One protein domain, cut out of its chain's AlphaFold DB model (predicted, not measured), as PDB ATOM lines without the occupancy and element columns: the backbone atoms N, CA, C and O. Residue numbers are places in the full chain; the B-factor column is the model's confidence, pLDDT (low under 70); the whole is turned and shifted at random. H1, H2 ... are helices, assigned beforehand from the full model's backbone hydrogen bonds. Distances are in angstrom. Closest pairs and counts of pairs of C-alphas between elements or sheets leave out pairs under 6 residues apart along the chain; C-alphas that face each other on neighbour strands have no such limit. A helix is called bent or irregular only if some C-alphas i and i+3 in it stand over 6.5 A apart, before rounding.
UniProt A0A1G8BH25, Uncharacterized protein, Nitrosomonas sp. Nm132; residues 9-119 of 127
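This is residues 9 to 119 of the 127 residues of an uncharacterized protein of Nitrosomonas sp. Nm132 (UniProt A0A1G8BH25). The longest helix, H3, lies in the middle of an all-helix domain, with the hairpin of H4 and H5 packed crosswise on one side of it and H2 crossing it on the other. H1 packs on the first residues of H2, residues 29 to 33, and with the little helix H6 and the last printed residues it makes the end of the domain away from H4 and H5. The printed part has 111 residues, with six named helices in the order H1 to H6 and no named strand. It is compact, with a radius of gyration of the C-alphas of 13.9 A, and spans 45 by 35 by 23 A.

H3 covers residues 49 to 66, runs 25.9 A, and begins at C-alpha 49, (112.716, 113.339, 174.714). It is neither bent nor irregular, but only just: C-alphas 52 and 55 are 6.2 A apart. Before it come H1, residues 11 to 21, 15.0 A long from C-alpha 11 at (108.904, 104.247, 152.818), and H2, residues 29 to 41, 18.4 A long. After it come H4, residues 77 to 86, 14.4 A, and H5, residues 92 to 102, 15.2 A. H6, residues 107 to 111, ends at C-alpha 111, (109.995, 115.714, 160.112).

H2 and H3 are the hubs, touching three helices each. They touch through residues 31 to 35 of H2 and 52 to 60 of H3, at a steep tilt of 57 degrees, opposite ways; the closest C-alphas, of Ala 31 and His 59, are 5.4 A apart. H5 touches residues 49 to 57 of H3 about perpendicular at 77 degrees, closest at the C-alphas of Ala 53 and Thr 99, 5.8 A. H4 touches residues 57 to 65 of H3, closest at the C-alphas of Cys 61 and Leu 82, 5.8 A; at 72 degrees they are only just about perpendicular. H4 and H5 form a helical hairpin at a shallow tilt of 14 degrees, opposite ways, with the C-alphas of Phe 78 and Tyr 102 closest at 6.1 A. H1 and H2 form another, at a shallow tilt of 34 degrees, only just short of steep, opposite ways, with the C-alphas of Ile 19 and Phe 30 closest at 5.6 A. H6 only just touches residues 29 to 32 of H2, with 3 pairs of C-alphas within 8 A, the closest those of Lys 29 and Val 107, 6.3 A. H1 and H6 are close but not clearly touching, 6.9 A between the C-alphas of Ile 18 and Phe 111. H1 and H3 are apart, and so are H5 and H6. Every O i to N i+4 pair is within hydrogen-bond range in H1, H2, H4, H5 and H6; in H3 it is 11 of 14.

The two C-alphas farthest apart, of Pro 9 and Glu 89, are 44.6 A apart, while those of Pro 9 and Ile 119, the first and last printed, are 8.4 A apart. Residues 113 to 114 make a short antiparallel pairing with residues 117 to 118. The printed part has no cut and no long link. The mean pLDDT of the printed part is 90.7, with residues 24 to 26 and 73 to 75 under 70.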
ATOM      1  N   PRO A   9     105.788 106.280 146.038       90.75
ATOM      2  CA  PRO A   9     105.630 106.661 147.444       90.75
ATOM      3  C   PRO A   9     105.973 105.510 148.408       90.75
ATOM      4  O   PRO A   9     105.168 105.096 149.241       90.75
ATOM      5  N   THR A  10     107.175 104.951 148.286       95.50
ATOM      6  CA  THR A  10     107.682 103.920 149.199       95.50
ATOM      7  C   THR A  10     108.245 104.553 150.472       95.50
ATOM      8  O   THR A  10     108.697 105.700 150.467       95.50
ATOM      9  N   ALA A  11     108.282 103.793 151.572       94.69
ATOM     10  CA  ALA A  11     108.904 104.247 152.818       94.69
ATOM     11  C   ALA A  11     110.375 104.660 152.607       94.69
ATOM     12  O   ALA A  11     110.814 105.687 153.117       94.69
ATOM     13  N   GLU A  12     111.124 103.913 151.794       94.94
ATOM     14  CA  GLU A  12     112.513 104.239 151.459       94.94
ATOM     15  C   GLU A  12     112.626 105.571 150.700       94.94
ATOM     16  O   GLU A  12     113.471 106.410 151.028       94.94
ATOM     17  N   ASN A  13     111.745 105.807 149.723       94.81
ATOM     18  CA  ASN A  13     111.752 107.045 148.953       94.81
ATOM     19  C   ASN A  13     111.337 108.251 149.799       94.81
ATOM     20  O   ASN A  13     111.961 109.312 149.710       94.81
ATOM     21  N   TYR A  14     110.347 108.094 150.673       95.31
ATOM     22  CA  TYR A  14     109.989 109.138 151.625       95.31
ATOM     23  C   TYR A  14     111.111 109.447 152.607       95.31
ATOM     24  O   TYR A  14     111.417 110.619 152.819       95.31
ATOM     25  N   TRP A  15     111.776 108.425 153.151       94.94
ATOM     26  CA  TRP A  15     112.919 108.631 154.034       94.94
ATOM     27  C   TRP A  15     114.017 109.428 153.326       94.94
ATOM     28  O   TRP A  15     114.444 110.470 153.821       94.94
ATOM     29  N   ARG A  16     114.406 109.026 152.107       93.31
ATOM     30  CA  ARG A  16     115.361 109.787 151.283       93.31
ATOM     31  C   ARG A  16     114.914 111.230 151.058       93.31
ATOM     32  O   ARG A  16     115.725 112.144 151.187       93.31
ATOM     33  N   ALA A  17     113.641 111.446 150.742       92.94
ATOM     34  CA  ALA A  17     113.099 112.775 150.490       92.94
ATOM     35  C   ALA A  17     113.146 113.678 151.735       92.94
ATOM     36  O   ALA A  17     113.500 114.851 151.615       92.94
ATOM     37  N   ILE A  18     112.864 113.138 152.925       93.19
ATOM     38  CA  ILE A  18     112.985 113.859 154.200       93.19
ATOM     39  C   ILE A  18     114.415 114.363 154.409       93.19
ATOM     40  O   ILE A  18     114.598 115.523 154.784       93.19
ATOM     41  N   ILE A  19     115.418 113.520 154.157       90.50
ATOM     42  CA  ILE A  19     116.827 113.876 154.382       90.50
ATOM     43  C   ILE A  19     117.342 114.848 153.324       90.50
ATOM     44  O   ILE A  19     118.032 115.807 153.658       90.50
ATOM     45  N   LEU A  20     117.010 114.617 152.052       88.56
ATOM     46  CA  LEU A  20     117.534 115.407 150.935       88.56
ATOM     47  C   LEU A  20     116.840 116.763 150.789       88.56
ATOM     48  O   LEU A  20     117.481 117.746 150.420       88.56
ATOM     49  N   PHE A  21     115.536 116.815 151.054       86.88
ATOM     50  CA  PHE A  21     114.697 117.977 150.758       86.88
ATOM     51  C   PHE A  21     113.989 118.564 151.978       86.88
ATOM     52  O   PHE A  21     113.225 119.527 151.858       86.88
ATOM     53  N   GLY A  22     114.224 118.005 153.166       80.12
ATOM     54  CA  GLY A  22     113.809 118.630 154.409       80.12
ATOM     55  C   GLY A  22     114.386 120.040 154.522       80.12
ATOM     56  O   GLY A  22     115.531 120.298 154.153       80.12
ATOM     57  N   ARG A  23     113.595 120.984 155.041       72.81
ATOM     58  CA  ARG A  23     114.101 122.335 155.302       72.81
ATOM     59  C   ARG A  23     115.229 122.264 156.335       72.81
ATOM     60  O   ARG A  23     114.995 122.018 157.515       72.81
ATOM     61  N   ASN A  24     116.449 122.549 155.891       63.91
ATOM     62  CA  ASN A  24     117.651 122.530 156.732       63.91
ATOM     63  C   ASN A  24     117.772 123.744 157.672       63.91
ATOM     64  O   ASN A  24     118.683 123.796 158.488       63.91
ATOM     65  N   SER A  25     116.869 124.722 157.547       61.94
ATOM     66  CA  SER A  25     116.910 126.014 158.243       61.94
ATOM     67  C   SER A  25     116.695 125.918 159.760       61.94
ATOM     68  O   SER A  25     117.354 126.644 160.497       61.94
ATOM     69  N   ALA A  26     115.834 125.007 160.226       59.91
ATOM     70  CA  ALA A  26     115.443 124.944 161.641       59.91
ATOM     71  C   ALA A  26     115.103 123.536 162.160       59.91
ATOM     72  O   ALA A  26     114.840 123.368 163.347       59.91
ATOM     73  N   SER A  27     115.072 122.533 161.278       70.56
ATOM     74  CA  SER A  27     114.623 121.187 161.637       70.56
ATOM     75  C   SER A  27     115.774 120.188 161.740       70.56
ATOM     76  O   SER A  27     115.588 119.147 162.325       70.56
ATOM     77  N   TYR A  28     116.955 120.438 161.165       87.25
ATOM     78  CA  TYR A  28     118.126 119.543 161.274       87.25
ATOM     79  C   TYR A  28     117.823 118.033 161.128       87.25
ATOM     80  O   TYR A  28     118.353 117.185 161.848       87.25
ATOM     81  N   LYS A  29     116.948 117.691 160.171       91.81
ATOM     82  CA  LYS A  29     116.311 116.367 160.081       91.81
ATOM     83  C   LYS A  29     117.290 115.207 159.945       91.81
ATOM     84  O   LYS A  29     116.980 114.103 160.372       91.81
ATOM     85  N   PHE A  30     118.472 115.450 159.378       91.75
ATOM     86  CA  PHE A  30     119.514 114.431 159.268       91.75
ATOM     87  C   PHE A  30     119.941 113.893 160.641       91.75
ATOM     88  O   PHE A  30     120.170 112.695 160.773       91.75
ATOM     89  N   ALA A  31     120.034 114.752 161.661       94.06
ATOM     90  CA  ALA A  31     120.456 114.345 162.994       94.06
ATOM     91  C   ALA A  31     119.353 113.550 163.693       94.06
ATOM     92  O   ALA A  31     119.643 112.522 164.303       94.06
ATOM     93  N   LEU A  32     118.087 113.962 163.537       95.38
ATOM     94  CA  LEU A  32     116.961 113.182 164.053       95.38
ATOM     95  C   LEU A  32     116.884 111.818 163.358       95.38
ATOM     96  O   LEU A  32     116.763 110.799 164.020       95.38
ATOM     97  N   ALA A  33     117.041 111.771 162.038       95.12
ATOM     98  CA  ALA A  33     117.013 110.522 161.288       95.12
ATOM     99  C   ALA A  33     118.111 109.537 161.711       95.12
ATOM    100  O   ALA A  33     117.828 108.356 161.894       95.12
ATOM    101  N   LYS A  34     119.349 110.013 161.910       95.69
ATOM    102  CA  LYS A  34     120.430 109.184 162.469       95.69
ATOM    103  C   LYS A  34     120.075 108.669 163.860       95.69
ATOM    104  O   LYS A  34     120.198 107.481 164.115       95.69
ATOM    105  N   THR A  35     119.555 109.549 164.709       96.81
ATOM    106  CA  THR A  35     119.128 109.194 166.064       96.81
ATOM    107  C   THR A  35     118.066 108.091 166.062       96.81
ATOM    108  O   THR A  35     118.153 107.141 166.834       96.81
ATOM    109  N   LEU A  36     117.078 108.173 165.166       96.00
ATOM    110  CA  LEU A  36     116.052 107.138 165.020       96.00
ATOM    111  C   LEU A  36     116.650 105.793 164.581       96.00
ATOM    112  O   LEU A  36     116.217 104.754 165.075       96.00
ATOM    113  N   PHE A  37     117.663 105.794 163.707       95.50
ATOM    114  CA  PHE A  37     118.386 104.566 163.360       95.50
ATOM    115  C   PHE A  37     119.177 103.993 164.535       95.50
ATOM    116  O   PHE A  37     119.162 102.777 164.721       95.50
ATOM    117  N   ASP A  38     119.810 104.836 165.354       96.88
ATOM    118  CA  ASP A  38     120.505 104.368 166.554       96.88
ATOM    119  C   ASP A  38     119.529 103.630 167.479       96.88
ATOM    120  O   ASP A  38     119.797 102.505 167.895       96.88
ATOM    121  N   PHE A  39     118.349 104.198 167.733       96.69
ATOM    122  CA  PHE A  39     117.336 103.545 168.565       96.69
ATOM    123  C   PHE A  39     116.734 102.292 167.933       96.69
ATOM    124  O   PHE A  39     116.511 101.305 168.639       96.69
ATOM    125  N   GLN A  40     116.525 102.293 166.616       94.12
ATOM    126  CA  GLN A  40     116.068 101.111 165.894       94.12
ATOM    127  C   GLN A  40     117.079  99.964 166.020       94.12
ATOM    128  O   GLN A  40     116.669  98.830 166.266       94.12
ATOM    129  N   SER A  41     118.382 100.254 165.939       94.12
ATOM    130  CA  SER A  41     119.444  99.253 166.116       94.12
ATOM    131  C   SER A  41     119.461  98.639 167.523       94.12
ATOM    132  O   SER A  41     119.875  97.495 167.700       94.12
ATOM    133  N   LEU A  42     118.945  99.375 168.513       94.81
ATOM    134  CA  LEU A  42     118.772  98.930 169.897       94.81
ATOM    135  C   LEU A  42     117.416  98.248 170.147       94.81
ATOM    136  O   LEU A  42     117.130  97.857 171.278       94.81
ATOM    137  N   GLY A  43     116.559  98.136 169.128       95.38
ATOM    138  CA  GLY A  43     115.208  97.584 169.247       95.38
ATOM    139  C   GLY A  43     114.245  98.447 170.071       95.38
ATOM    140  O   GLY A  43     113.196  97.954 170.486       95.38
ATOM    141  N   LYS A  44     114.575  99.720 170.329       94.69
ATOM    142  CA  LYS A  44     113.708 100.632 171.084       94.69
ATOM    143  C   LYS A  44     112.623 101.211 170.179       94.69
ATOM    144  O   LYS A  44     112.916 101.852 169.174       94.69
ATOM    145  N   THR A  45     111.369 101.026 170.578       93.06
ATOM    146  CA  THR A  45     110.183 101.552 169.878       93.06
ATOM    147  C   THR A  45     109.474 102.670 170.644       93.06
ATOM    148  O   THR A  45     108.561 103.290 170.109       93.06
ATOM    149  N   GLN A  46     109.882 102.926 171.889       95.25
ATOM    150  CA  GLN A  46     109.431 104.037 172.726       95.25
ATOM    151  C   GLN A  46     110.666 104.748 173.271       95.25
ATOM    152  O   GLN A  46     111.592 104.092 173.753       95.25
ATOM    153  N   ILE A  47     110.704 106.069 173.114       95.00
ATOM    154  CA  ILE A  47     111.876 106.898 173.391       95.00
ATOM    155  C   ILE A  47     111.368 108.188 174.031       95.00
ATOM    156  O   ILE A  47     110.494 108.851 173.474       95.00
ATOM    157  N   THR A  48     111.902 108.533 175.196       95.69
ATOM    158  CA  THR A  48     111.638 109.829 175.841       95.69
ATOM    159  C   THR A  48     112.399 110.955 175.137       95.69
ATOM    160  O   THR A  48     113.411 110.710 174.477       95.69
ATOM    161  N   LEU A  49     111.964 112.212 175.282       95.31
ATOM    162  CA  LEU A  49     112.716 113.339 174.714       95.31
ATOM    163  C   LEU A  49     114.116 113.446 175.330       95.31
ATOM    164  O   LEU A  49     115.062 113.797 174.630       95.31
ATOM    165  N   GLU A  50     114.264 113.090 176.606       95.31
ATOM    166  CA  GLU A  50     115.530 113.009 177.337       95.31
ATOM    167  C   GLU A  50     116.486 112.005 176.695       95.31
ATOM    168  O   GLU A  50     117.639 112.338 176.412       95.31
ATOM    169  N   GLU A  51     116.001 110.796 176.408       96.00
ATOM    170  CA  GLU A  51     116.781 109.792 175.686       96.00
ATOM    171  C   GLU A  51     117.113 110.258 174.271       96.00
ATOM    172  O   GLU A  51     118.239 110.058 173.827       96.00
ATOM    173  N   LEU A  52     116.167 110.897 173.576       96.56
ATOM    174  CA  LEU A  52     116.341 111.393 172.211       96.56
ATOM    175  C   LEU A  52     117.388 112.515 172.130       96.56
ATOM    176  O   LEU A  52     118.179 112.558 171.185       96.56
ATOM    177  N   ALA A  53     117.411 113.416 173.116       96.94
ATOM    178  CA  ALA A  53     118.237 114.620 173.126       96.94
ATOM    179  C   ALA A  53     119.733 114.316 173.063       96.94
ATOM    180  O   ALA A  53     120.472 115.020 172.377       96.94
ATOM    181  N   VAL A  54     120.179 113.261 173.744       96.25
ATOM    182  CA  VAL A  54     121.601 112.914 173.852       96.25
ATOM    183  C   VAL A  54     122.221 112.547 172.489       96.25
ATOM    184  O   VAL A  54     123.141 113.249 172.059       96.25
ATOM    185  N   PRO A  55     121.759 111.498 171.776       97.25
ATOM    186  CA  PRO A  55     122.257 111.161 170.443       97.25
ATOM    187  C   PRO A  55     121.954 112.257 169.414       97.25
ATOM    188  O   PRO A  55     122.816 112.566 168.593       97.25
ATOM    189  N   TYR A  56     120.795 112.919 169.492       97.12
ATOM    190  CA  TYR A  56     120.453 114.006 168.570       97.12
ATOM    191  C   TYR A  56     121.452 115.168 168.645       97.12
ATOM    192  O   TYR A  56     121.997 115.586 167.618       97.12
ATOM    193  N   ALA A  57     121.756 115.649 169.854       96.44
ATOM    194  CA  ALA A  57     122.767 116.679 170.067       96.44
ATOM    195  C   ALA A  57     124.161 116.202 169.646       96.44
ATOM    196  O   ALA A  57     124.890 116.954 169.003       96.44
ATOM    197  N   ALA A  58     124.521 114.948 169.944       96.94
ATOM    198  CA  ALA A  58     125.814 114.384 169.562       96.94
ATOM    199  C   ALA A  58     126.018 114.382 168.036       96.94
ATOM    200  O   ALA A  58     127.043 114.874 167.559       96.94
ATOM    201  N   HIS A  59     125.024 113.935 167.260       96.62
ATOM    202  CA  HIS A  59     125.079 113.949 165.791       96.62
ATOM    203  C   HIS A  59     125.225 115.360 165.220       96.62
ATOM    204  O   HIS A  59     125.942 115.563 164.236       96.62
ATOM    205  N   LEU A  60     124.564 116.347 165.830       94.38
ATOM    206  CA  LEU A  60     124.712 117.751 165.451       94.38
ATOM    207  C   LEU A  60     126.095 118.294 165.806       94.38
ATOM    208  O   LEU A  60     126.718 118.950 164.974       94.38
ATOM    209  N   CYS A  61     126.600 117.993 167.000       95.19
ATOM    210  CA  CYS A  61     127.937 118.371 167.440       95.19
ATOM    211  C   CYS A  61     129.012 117.819 166.496       95.19
ATOM    212  O   CYS A  61     129.858 118.579 166.023       95.19
ATOM    213  N   GLU A  62     128.956 116.530 166.150       95.00
ATOM    214  CA  GLU A  62     129.871 115.917 165.183       95.00
ATOM    215  C   GLU A  62     129.790 116.569 163.803       95.00
ATOM    216  O   GLU A  62     130.816 116.826 163.165       95.00
ATOM    217  N   HIS A  63     128.573 116.865 163.345       92.25
ATOM    218  CA  HIS A  63     128.360 117.533 162.070       92.25
ATOM    219  C   HIS A  63     128.944 118.948 162.068       92.25
ATOM    220  O   HIS A  63     129.659 119.306 161.136       92.25
ATOM    221  N   LEU A  64     128.724 119.727 163.130       91.56
ATOM    222  CA  LEU A  64     129.222 121.098 163.271       91.56
ATOM    223  C   LEU A  64     130.754 121.185 163.303       91.56
ATOM    224  O   LEU A  64     131.302 122.187 162.847       91.56
ATOM    225  N   LYS A  65     131.456 120.143 163.774       91.25
ATOM    226  CA  LYS A  65     132.930 120.078 163.703       91.25
ATOM    227  C   LYS A  65     133.444 120.043 162.261       91.25
ATOM    228  O   LYS A  65     134.508 120.583 161.983       91.25
ATOM    229  N   LYS A  66     132.705 119.404 161.347       89.00
ATOM    230  CA  LYS A  66     133.078 119.253 159.926       89.00
ATOM    231  C   LYS A  66     132.457 120.334 159.039       89.00
ATOM    232  O   LYS A  66     133.060 120.767 158.061       89.00
ATOM    233  N   HIS A  67     131.252 120.770 159.385       86.62
ATOM    234  CA  HIS A  67     130.422 121.691 158.620       86.62
ATOM    235  C   HIS A  67     129.858 122.774 159.557       86.62
ATOM    236  O   HIS A  67     128.724 122.665 160.026       86.62
ATOM    237  N   PRO A  68     130.629 123.842 159.840       74.94
ATOM    238  CA  PRO A  68     130.307 124.806 160.898       74.94
ATOM    239  C   PRO A  68     129.065 125.661 160.606       74.94
ATOM    240  O   PRO A  68     128.453 126.210 161.529       74.94
ATOM    241  N   LYS A  69     128.675 125.769 159.330       74.69
ATOM    242  CA  LYS A  69     127.443 126.433 158.895       74.69
ATOM    243  C   LYS A  69     126.322 125.413 158.747       74.69
ATOM    244  O   LYS A  69     126.457 124.431 158.018       74.69
ATOM    245  N   GLN A  70     125.205 125.687 159.409       70.75
ATOM    246  CA  GLN A  70     123.961 124.939 159.300       70.75
ATOM    247  C   GLN A  70     122.786 125.910 159.322       70.75
ATOM    248  O   GLN A  70     122.807 126.897 160.052       70.75
ATOM    249  N   GLY A  71     121.766 125.597 158.528       72.12
ATOM    250  CA  GLY A  71     120.588 126.435 158.363       72.12
ATOM    251  C   GLY A  71     120.807 127.676 157.498       72.12
ATOM    252  O   GLY A  71     121.852 127.861 156.878       72.12
ATOM    253  N   THR A  72     119.756 128.488 157.408       70.75
ATOM    254  CA  THR A  72     119.728 129.724 156.606       70.75
ATOM    255  C   THR A  72     119.783 130.982 157.466       70.75
ATOM    256  O   THR A  72     119.951 132.068 156.925       70.75
ATOM    257  N   SER A  73     119.600 130.843 158.782       69.94
ATOM    258  CA  SER A  73     119.734 131.945 159.732       69.94
ATOM    259  C   SER A  73     121.207 132.269 159.959       69.94
ATOM    260  O   SER A  73     122.041 131.363 160.023       69.94
ATOM    261  N   GLU A  74     121.518 133.552 160.126       63.81
ATOM    262  CA  GLU A  74     122.863 134.014 160.482       63.81
ATOM    263  C   GLU A  74     123.283 133.535 161.877       63.81
ATOM    264  O   GLU A  74     124.460 133.269 162.113       63.81
ATOM    265  N   GLN A  75     122.314 133.385 162.786       69.62
ATOM    266  CA  GLN A  75     122.526 132.948 164.164       69.62
ATOM    267  C   GLN A  75     121.466 131.933 164.584       69.62
ATOM    268  O   GLN A  75     120.313 131.981 164.151       69.62
ATOM    269  N   SER A  76     121.857 130.996 165.438       83.94
ATOM    270  CA  SER A  76     120.951 129.998 165.991       83.94
ATOM    271  C   SER A  76     121.388 129.702 167.413       83.94
ATOM    272  O   SER A  76     122.303 128.903 167.605       83.94
ATOM    273  N   THR A  77     120.646 130.217 168.393       86.31
ATOM    274  CA  THR A  77     120.909 129.995 169.824       86.31
ATOM    275  C   THR A  77     121.103 128.515 170.162       86.31
ATOM    276  O   THR A  77     121.968 128.168 170.960       86.31
ATOM    277  N   PHE A  78     120.345 127.620 169.517       90.06
ATOM    278  CA  PHE A  78     120.520 126.177 169.676       90.06
ATOM    279  C   PHE A  78     121.899 125.690 169.203       90.06
ATOM    280  O   PHE A  78     122.679 125.188 170.009       90.06
ATOM    281  N   LEU A  79     122.222 125.876 167.919       90.94
ATOM    282  CA  LEU A  79     123.533 125.525 167.363       90.94
ATOM    283  C   LEU A  79     124.710 126.222 168.062       90.94
ATOM    284  O   LEU A  79     125.769 125.613 168.175       90.94
ATOM    285  N   ASP A  80     124.548 127.455 168.542       92.19
ATOM    286  CA  ASP A  80     125.597 128.173 169.276       92.19
ATOM    287  C   ASP A  80     125.966 127.437 170.567       92.19
ATOM    288  O   ASP A  80     127.147 127.240 170.850       92.19
ATOM    289  N   LYS A  81     124.973 126.906 171.289       94.94
ATOM    290  CA  LYS A  81     125.224 126.087 172.480       94.94
ATOM    291  C   LYS A  81     125.928 124.767 172.152       94.94
ATOM    292  O   LYS A  81     126.801 124.332 172.896       94.94
ATOM    293  N   LEU A  82     125.609 124.152 171.012       94.88
ATOM    294  CA  LEU A  82     126.315 122.952 170.547       94.88
ATOM    295  C   LEU A  82     127.767 123.253 170.133       94.88
ATOM    296  O   LEU A  82     128.659 122.430 170.343       94.88
ATOM    297  N   ARG A  83     128.036 124.442 169.576       94.19
ATOM    298  CA  ARG A  83     129.407 124.901 169.295       94.19
ATOM    299  C   ARG A  83     130.201 125.124 170.580       94.19
ATOM    300  O   ARG A  83     131.335 124.659 170.639       94.19
ATOM    301  N   ALA A  84     129.593 125.734 171.597       95.75
ATOM    302  CA  ALA A  84     130.205 125.907 172.915       95.75
ATOM    303  C   ALA A  84     130.581 124.549 173.542       95.75
ATOM    304  O   ALA A  84     131.701 124.364 174.017       95.75
ATOM    305  N   PHE A  85     129.704 123.540 173.442       97.31
ATOM    306  CA  PHE A  85     130.031 122.172 173.871       97.31
ATOM    307  C   PHE A  85     131.223 121.593 173.100       97.31
ATOM    308  O   PHE A  85     132.152 121.049 173.691       97.31
ATOM    309  N   ASN A  86     131.242 121.751 171.773       96.06
ATOM    310  CA  ASN A  86     132.363 121.303 170.945       96.06
ATOM    311  C   ASN A  86     133.699 121.981 171.293       96.06
ATOM    312  O   ASN A  86     134.748 121.398 171.017       96.06
ATOM    313  N   GLN A  87     133.657 123.187 171.859       96.44
ATOM    314  CA  GLN A  87     134.816 123.955 172.321       96.44
ATOM    315  C   GLN A  87     135.211 123.630 173.774       96.44
ATOM    316  O   GLN A  87     136.250 124.092 174.233       96.44
ATOM    317  N   GLY A  88     134.430 122.803 174.480       97.25
ATOM    318  CA  GLY A  88     134.662 122.459 175.884       97.25
ATOM    319  C   GLY A  88     134.221 123.543 176.871       97.25
ATOM    320  O   GLY A  88     134.641 123.517 178.022       97.25
ATOM    321  N   GLU A  89     133.394 124.495 176.434       98.00
ATOM    322  CA  GLU A  89     132.927 125.617 177.261       98.00
ATOM    323  C   GLU A  89     131.750 125.240 178.170       98.00
ATOM    324  O   GLU A  89     131.503 125.914 179.166       98.00
ATOM    325  N   ILE A  90     131.021 124.173 177.827       97.94
ATOM    326  CA  ILE A  90     129.901 123.643 178.613       97.94
ATOM    327  C   ILE A  90     129.990 122.123 178.723       97.94
ATOM    328  O   ILE A  90     130.559 121.450 177.859       97.94
ATOM    329  N   GLU A  91     129.354 121.572 179.753       97.56
ATOM    330  CA  GLU A  91     129.294 120.131 179.974       97.56
ATOM    331  C   GLU A  91     128.124 119.457 179.238       97.56
ATOM    332  O   GLU A  91     127.191 120.093 178.732       97.56
ATOM    333  N   LYS A  92     128.164 118.121 179.190       96.00
ATOM    334  CA  LYS A  92     127.164 117.292 178.502       96.00
ATOM    335  C   LYS A  92     125.749 117.501 179.051       96.00
ATOM    336  O   LYS A  92     124.796 117.516 178.269       96.00
ATOM    337  N   ASP A  93     125.605 117.674 180.359       96.75
ATOM    338  CA  ASP A  93     124.296 117.838 181.000       96.75
ATOM    339  C   ASP A  93     123.656 119.181 180.630       96.75
ATOM    340  O   ASP A  93     122.453 119.251 180.359       96.75
ATOM    341  N   GLU A  94     124.466 120.236 180.502       97.19
ATOM    342  CA  GLU A  94     124.011 121.541 180.025       97.19
ATOM    343  C   GLU A  94     123.608 121.482 178.544       97.19
ATOM    344  O   GLU A  94     122.532 121.960 178.176       97.19
ATOM    345  N   MET A  95     124.420 120.838 177.696       97.06
ATOM    346  CA  MET A  95     124.086 120.600 176.285       97.06
ATOM    347  C   MET A  95     122.764 119.829 176.146       97.06
ATOM    348  O   MET A  95     121.916 120.188 175.324       97.06
ATOM    349  N   THR A  96     122.573 118.787 176.956       96.88
ATOM    350  CA  THR A  96     121.370 117.943 176.928       96.88
ATOM    351  C   THR A  96     120.144 118.741 177.364       96.88
ATOM    352  O   THR A  96     119.151 118.782 176.640       96.88
ATOM    353  N   SER A  97     120.243 119.475 178.474       96.69
ATOM    354  CA  SER A  97     119.173 120.347 178.979       96.69
ATOM    355  C   SER A  97     118.777 121.424 177.964       96.69
ATOM    356  O   SER A  97     117.596 121.695 177.743       96.69
ATOM    357  N   HIS A  98     119.760 122.019 177.286       96.06
ATOM    358  CA  HIS A  98     119.505 123.001 176.237       96.06
ATOM    359  C   HIS A  98     118.848 122.372 174.999       96.06
ATOM    360  O   HIS A  98     117.971 122.975 174.380       96.06
ATOM    361  N   THR A  99     119.242 121.148 174.650       96.12
ATOM    362  CA  THR A  99     118.646 120.390 173.542       96.12
ATOM    363  C   THR A  99     117.195 120.033 173.825       96.12
ATOM    364  O   THR A  99     116.363 120.199 172.939       96.12
ATOM    365  N   LEU A 100     116.855 119.647 175.055       95.44
ATOM    366  CA  LEU A 100     115.463 119.407 175.448       95.44
ATOM    367  C   LEU A 100     114.596 120.648 175.267       95.44
ATOM    368  O   LEU A 100     113.480 120.569 174.763       95.44
ATOM    369  N   ARG A 101     115.135 121.812 175.634       93.31
ATOM    370  CA  ARG A 101     114.398 123.072 175.577       93.31
ATOM    371  C   ARG A 101     114.237 123.627 174.163       93.31
ATOM    372  O   ARG A 101     113.209 124.232 173.870       93.31
ATOM    373  N   TYR A 102     115.250 123.476 173.308       91.94
ATOM    374  CA  TYR A 102     115.308 124.188 172.024       91.94
ATOM    375  C   TYR A 102     115.517 123.296 170.800       91.94
ATOM    376  O   TYR A 102     115.174 123.694 169.689       91.94
ATOM    377  N   GLY A 103     116.074 122.101 170.980       90.62
ATOM    378  CA  GLY A 103     116.465 121.214 169.888       90.62
ATOM    379  C   GLY A 103     115.288 120.620 169.122       90.62
ATOM    380  O   GLY A 103     115.448 120.273 167.948       90.62
ATOM    381  N   PHE A 104     114.114 120.550 169.760       92.00
ATOM    382  CA  PHE A 104     112.931 119.894 169.207       92.00
ATOM    383  C   PHE A 104     111.836 120.829 168.683       92.00
ATOM    384  O   PHE A 104     110.912 120.340 168.045       92.00
ATOM    385  N   ILE A 105     111.977 122.153 168.857       87.00
ATOM    386  CA  ILE A 105     110.928 123.164 168.591       87.00
ATOM    387  C   ILE A 105     110.282 123.039 167.203       87.00
ATOM    388  O   ILE A 105     109.112 123.357 167.055       87.00
ATOM    389  N   ASN A 106     111.031 122.600 166.186       86.25
ATOM    390  CA  ASN A 106     110.505 122.467 164.823       86.25
ATOM    391  C   ASN A 106     110.731 121.092 164.198       86.25
ATOM    392  O   ASN A 106     110.145 120.794 163.160       86.25
ATOM    393  N   VAL A 107     111.671 120.291 164.705       91.12
ATOM    394  CA  VAL A 107     112.111 119.094 163.975       91.12
ATOM    395  C   VAL A 107     111.060 118.000 163.981       91.12
ATOM    396  O   VAL A 107     110.884 117.386 162.933       91.12
ATOM    397  N   LEU A 108     110.386 117.775 165.112       92.94
ATOM    398  CA  LEU A 108     109.410 116.697 165.267       92.94
ATOM    399  C   LEU A 108     108.210 116.951 164.346       92.94
ATOM    400  O   LEU A 108     108.014 116.197 163.394       92.94
ATOM    401  N   ASP A 109     107.568 118.112 164.496       91.19
ATOM    402  CA  ASP A 109     106.448 118.556 163.656       91.19
ATOM    403  C   ASP A 109     106.802 118.603 162.162       91.19
ATOM    404  O   ASP A 109     106.023 118.233 161.281       91.19
ATOM    405  N   ALA A 110     108.006 119.079 161.832       92.19
ATOM    406  CA  ALA A 110     108.404 119.220 160.443       92.19
ATOM    407  C   ALA A 110     108.941 117.922 159.835       92.19
ATOM    408  O   ALA A 110     109.158 117.914 158.623       92.19
ATOM    409  N   PHE A 111     109.212 116.856 160.601       93.94
ATOM    410  CA  PHE A 111     109.995 115.714 160.112       93.94
ATOM    411  C   PHE A 111     109.356 115.073 158.882       93.94
ATOM    412  O   PHE A 111     110.011 114.969 157.842       93.94
ATOM    413  N   HIS A 112     108.059 114.774 158.953       94.38
ATOM    414  CA  HIS A 112     107.281 114.176 157.863       94.38
ATOM    415  C   HIS A 112     106.848 115.190 156.791       94.38
ATOM    416  O   HIS A 112     106.267 114.816 155.781       94.38
ATOM    417  N   ASN A 113     107.183 116.473 156.942       92.62
ATOM    418  CA  ASN A 113     106.858 117.504 155.958       92.62
ATOM    419  C   ASN A 113     107.963 117.667 154.902       92.62
ATOM    420  O   ASN A 113     109.077 118.108 155.202       92.62
ATOM    421  N   VAL A 114     107.653 117.374 153.641       90.50
ATOM    422  CA  VAL A 114     108.552 117.532 152.488       90.50
ATOM    423  C   VAL A 114     107.919 118.519 151.506       90.50
ATOM    424  O   VAL A 114     106.783 118.356 151.084       90.50
ATOM    425  N   HIS A 115     108.644 119.589 151.167       87.81
ATOM    426  CA  HIS A 115     108.157 120.664 150.284       87.81
ATOM    427  C   HIS A 115     106.824 121.316 150.693       87.81
ATOM    428  O   HIS A 115     106.101 121.827 149.845       87.81
ATOM    429  N   GLY A 116     106.542 121.372 151.998       87.19
ATOM    430  CA  GLY A 116     105.334 122.005 152.540       87.19
ATOM    431  C   GLY A 116     104.117 121.083 152.602       87.19
ATOM    432  O   GLY A 116     103.028 121.560 152.904       87.19
ATOM    433  N   THR A 117     104.296 119.790 152.342       89.94
ATOM    434  CA  THR A 117     103.235 118.786 152.440       89.94
ATOM    435  C   THR A 117     103.711 117.613 153.285       89.94
ATOM    436  O   THR A 117     104.866 117.193 153.175       89.94
ATOM    437  N   GLU A 118     102.828 117.085 154.127       92.75
ATOM    438  CA  GLU A 118     103.104 115.869 154.884       92.75
ATOM    439  C   GLU A 118     103.095 114.655 153.947       92.75
ATOM    440  O   GLU A 118     102.250 114.533 153.057       92.75
ATOM    441  N   ILE A 119     104.073 113.768 154.107       93.62
ATOM    442  CA  ILE A 119     104.140 112.513 153.353       93.62
ATOM    443  C   ILE A 119     103.075 111.519 153.841       93.62
ATOM    444  O   ILE A 119     102.621 111.581 154.979       93.62
TER     445      ILE A 119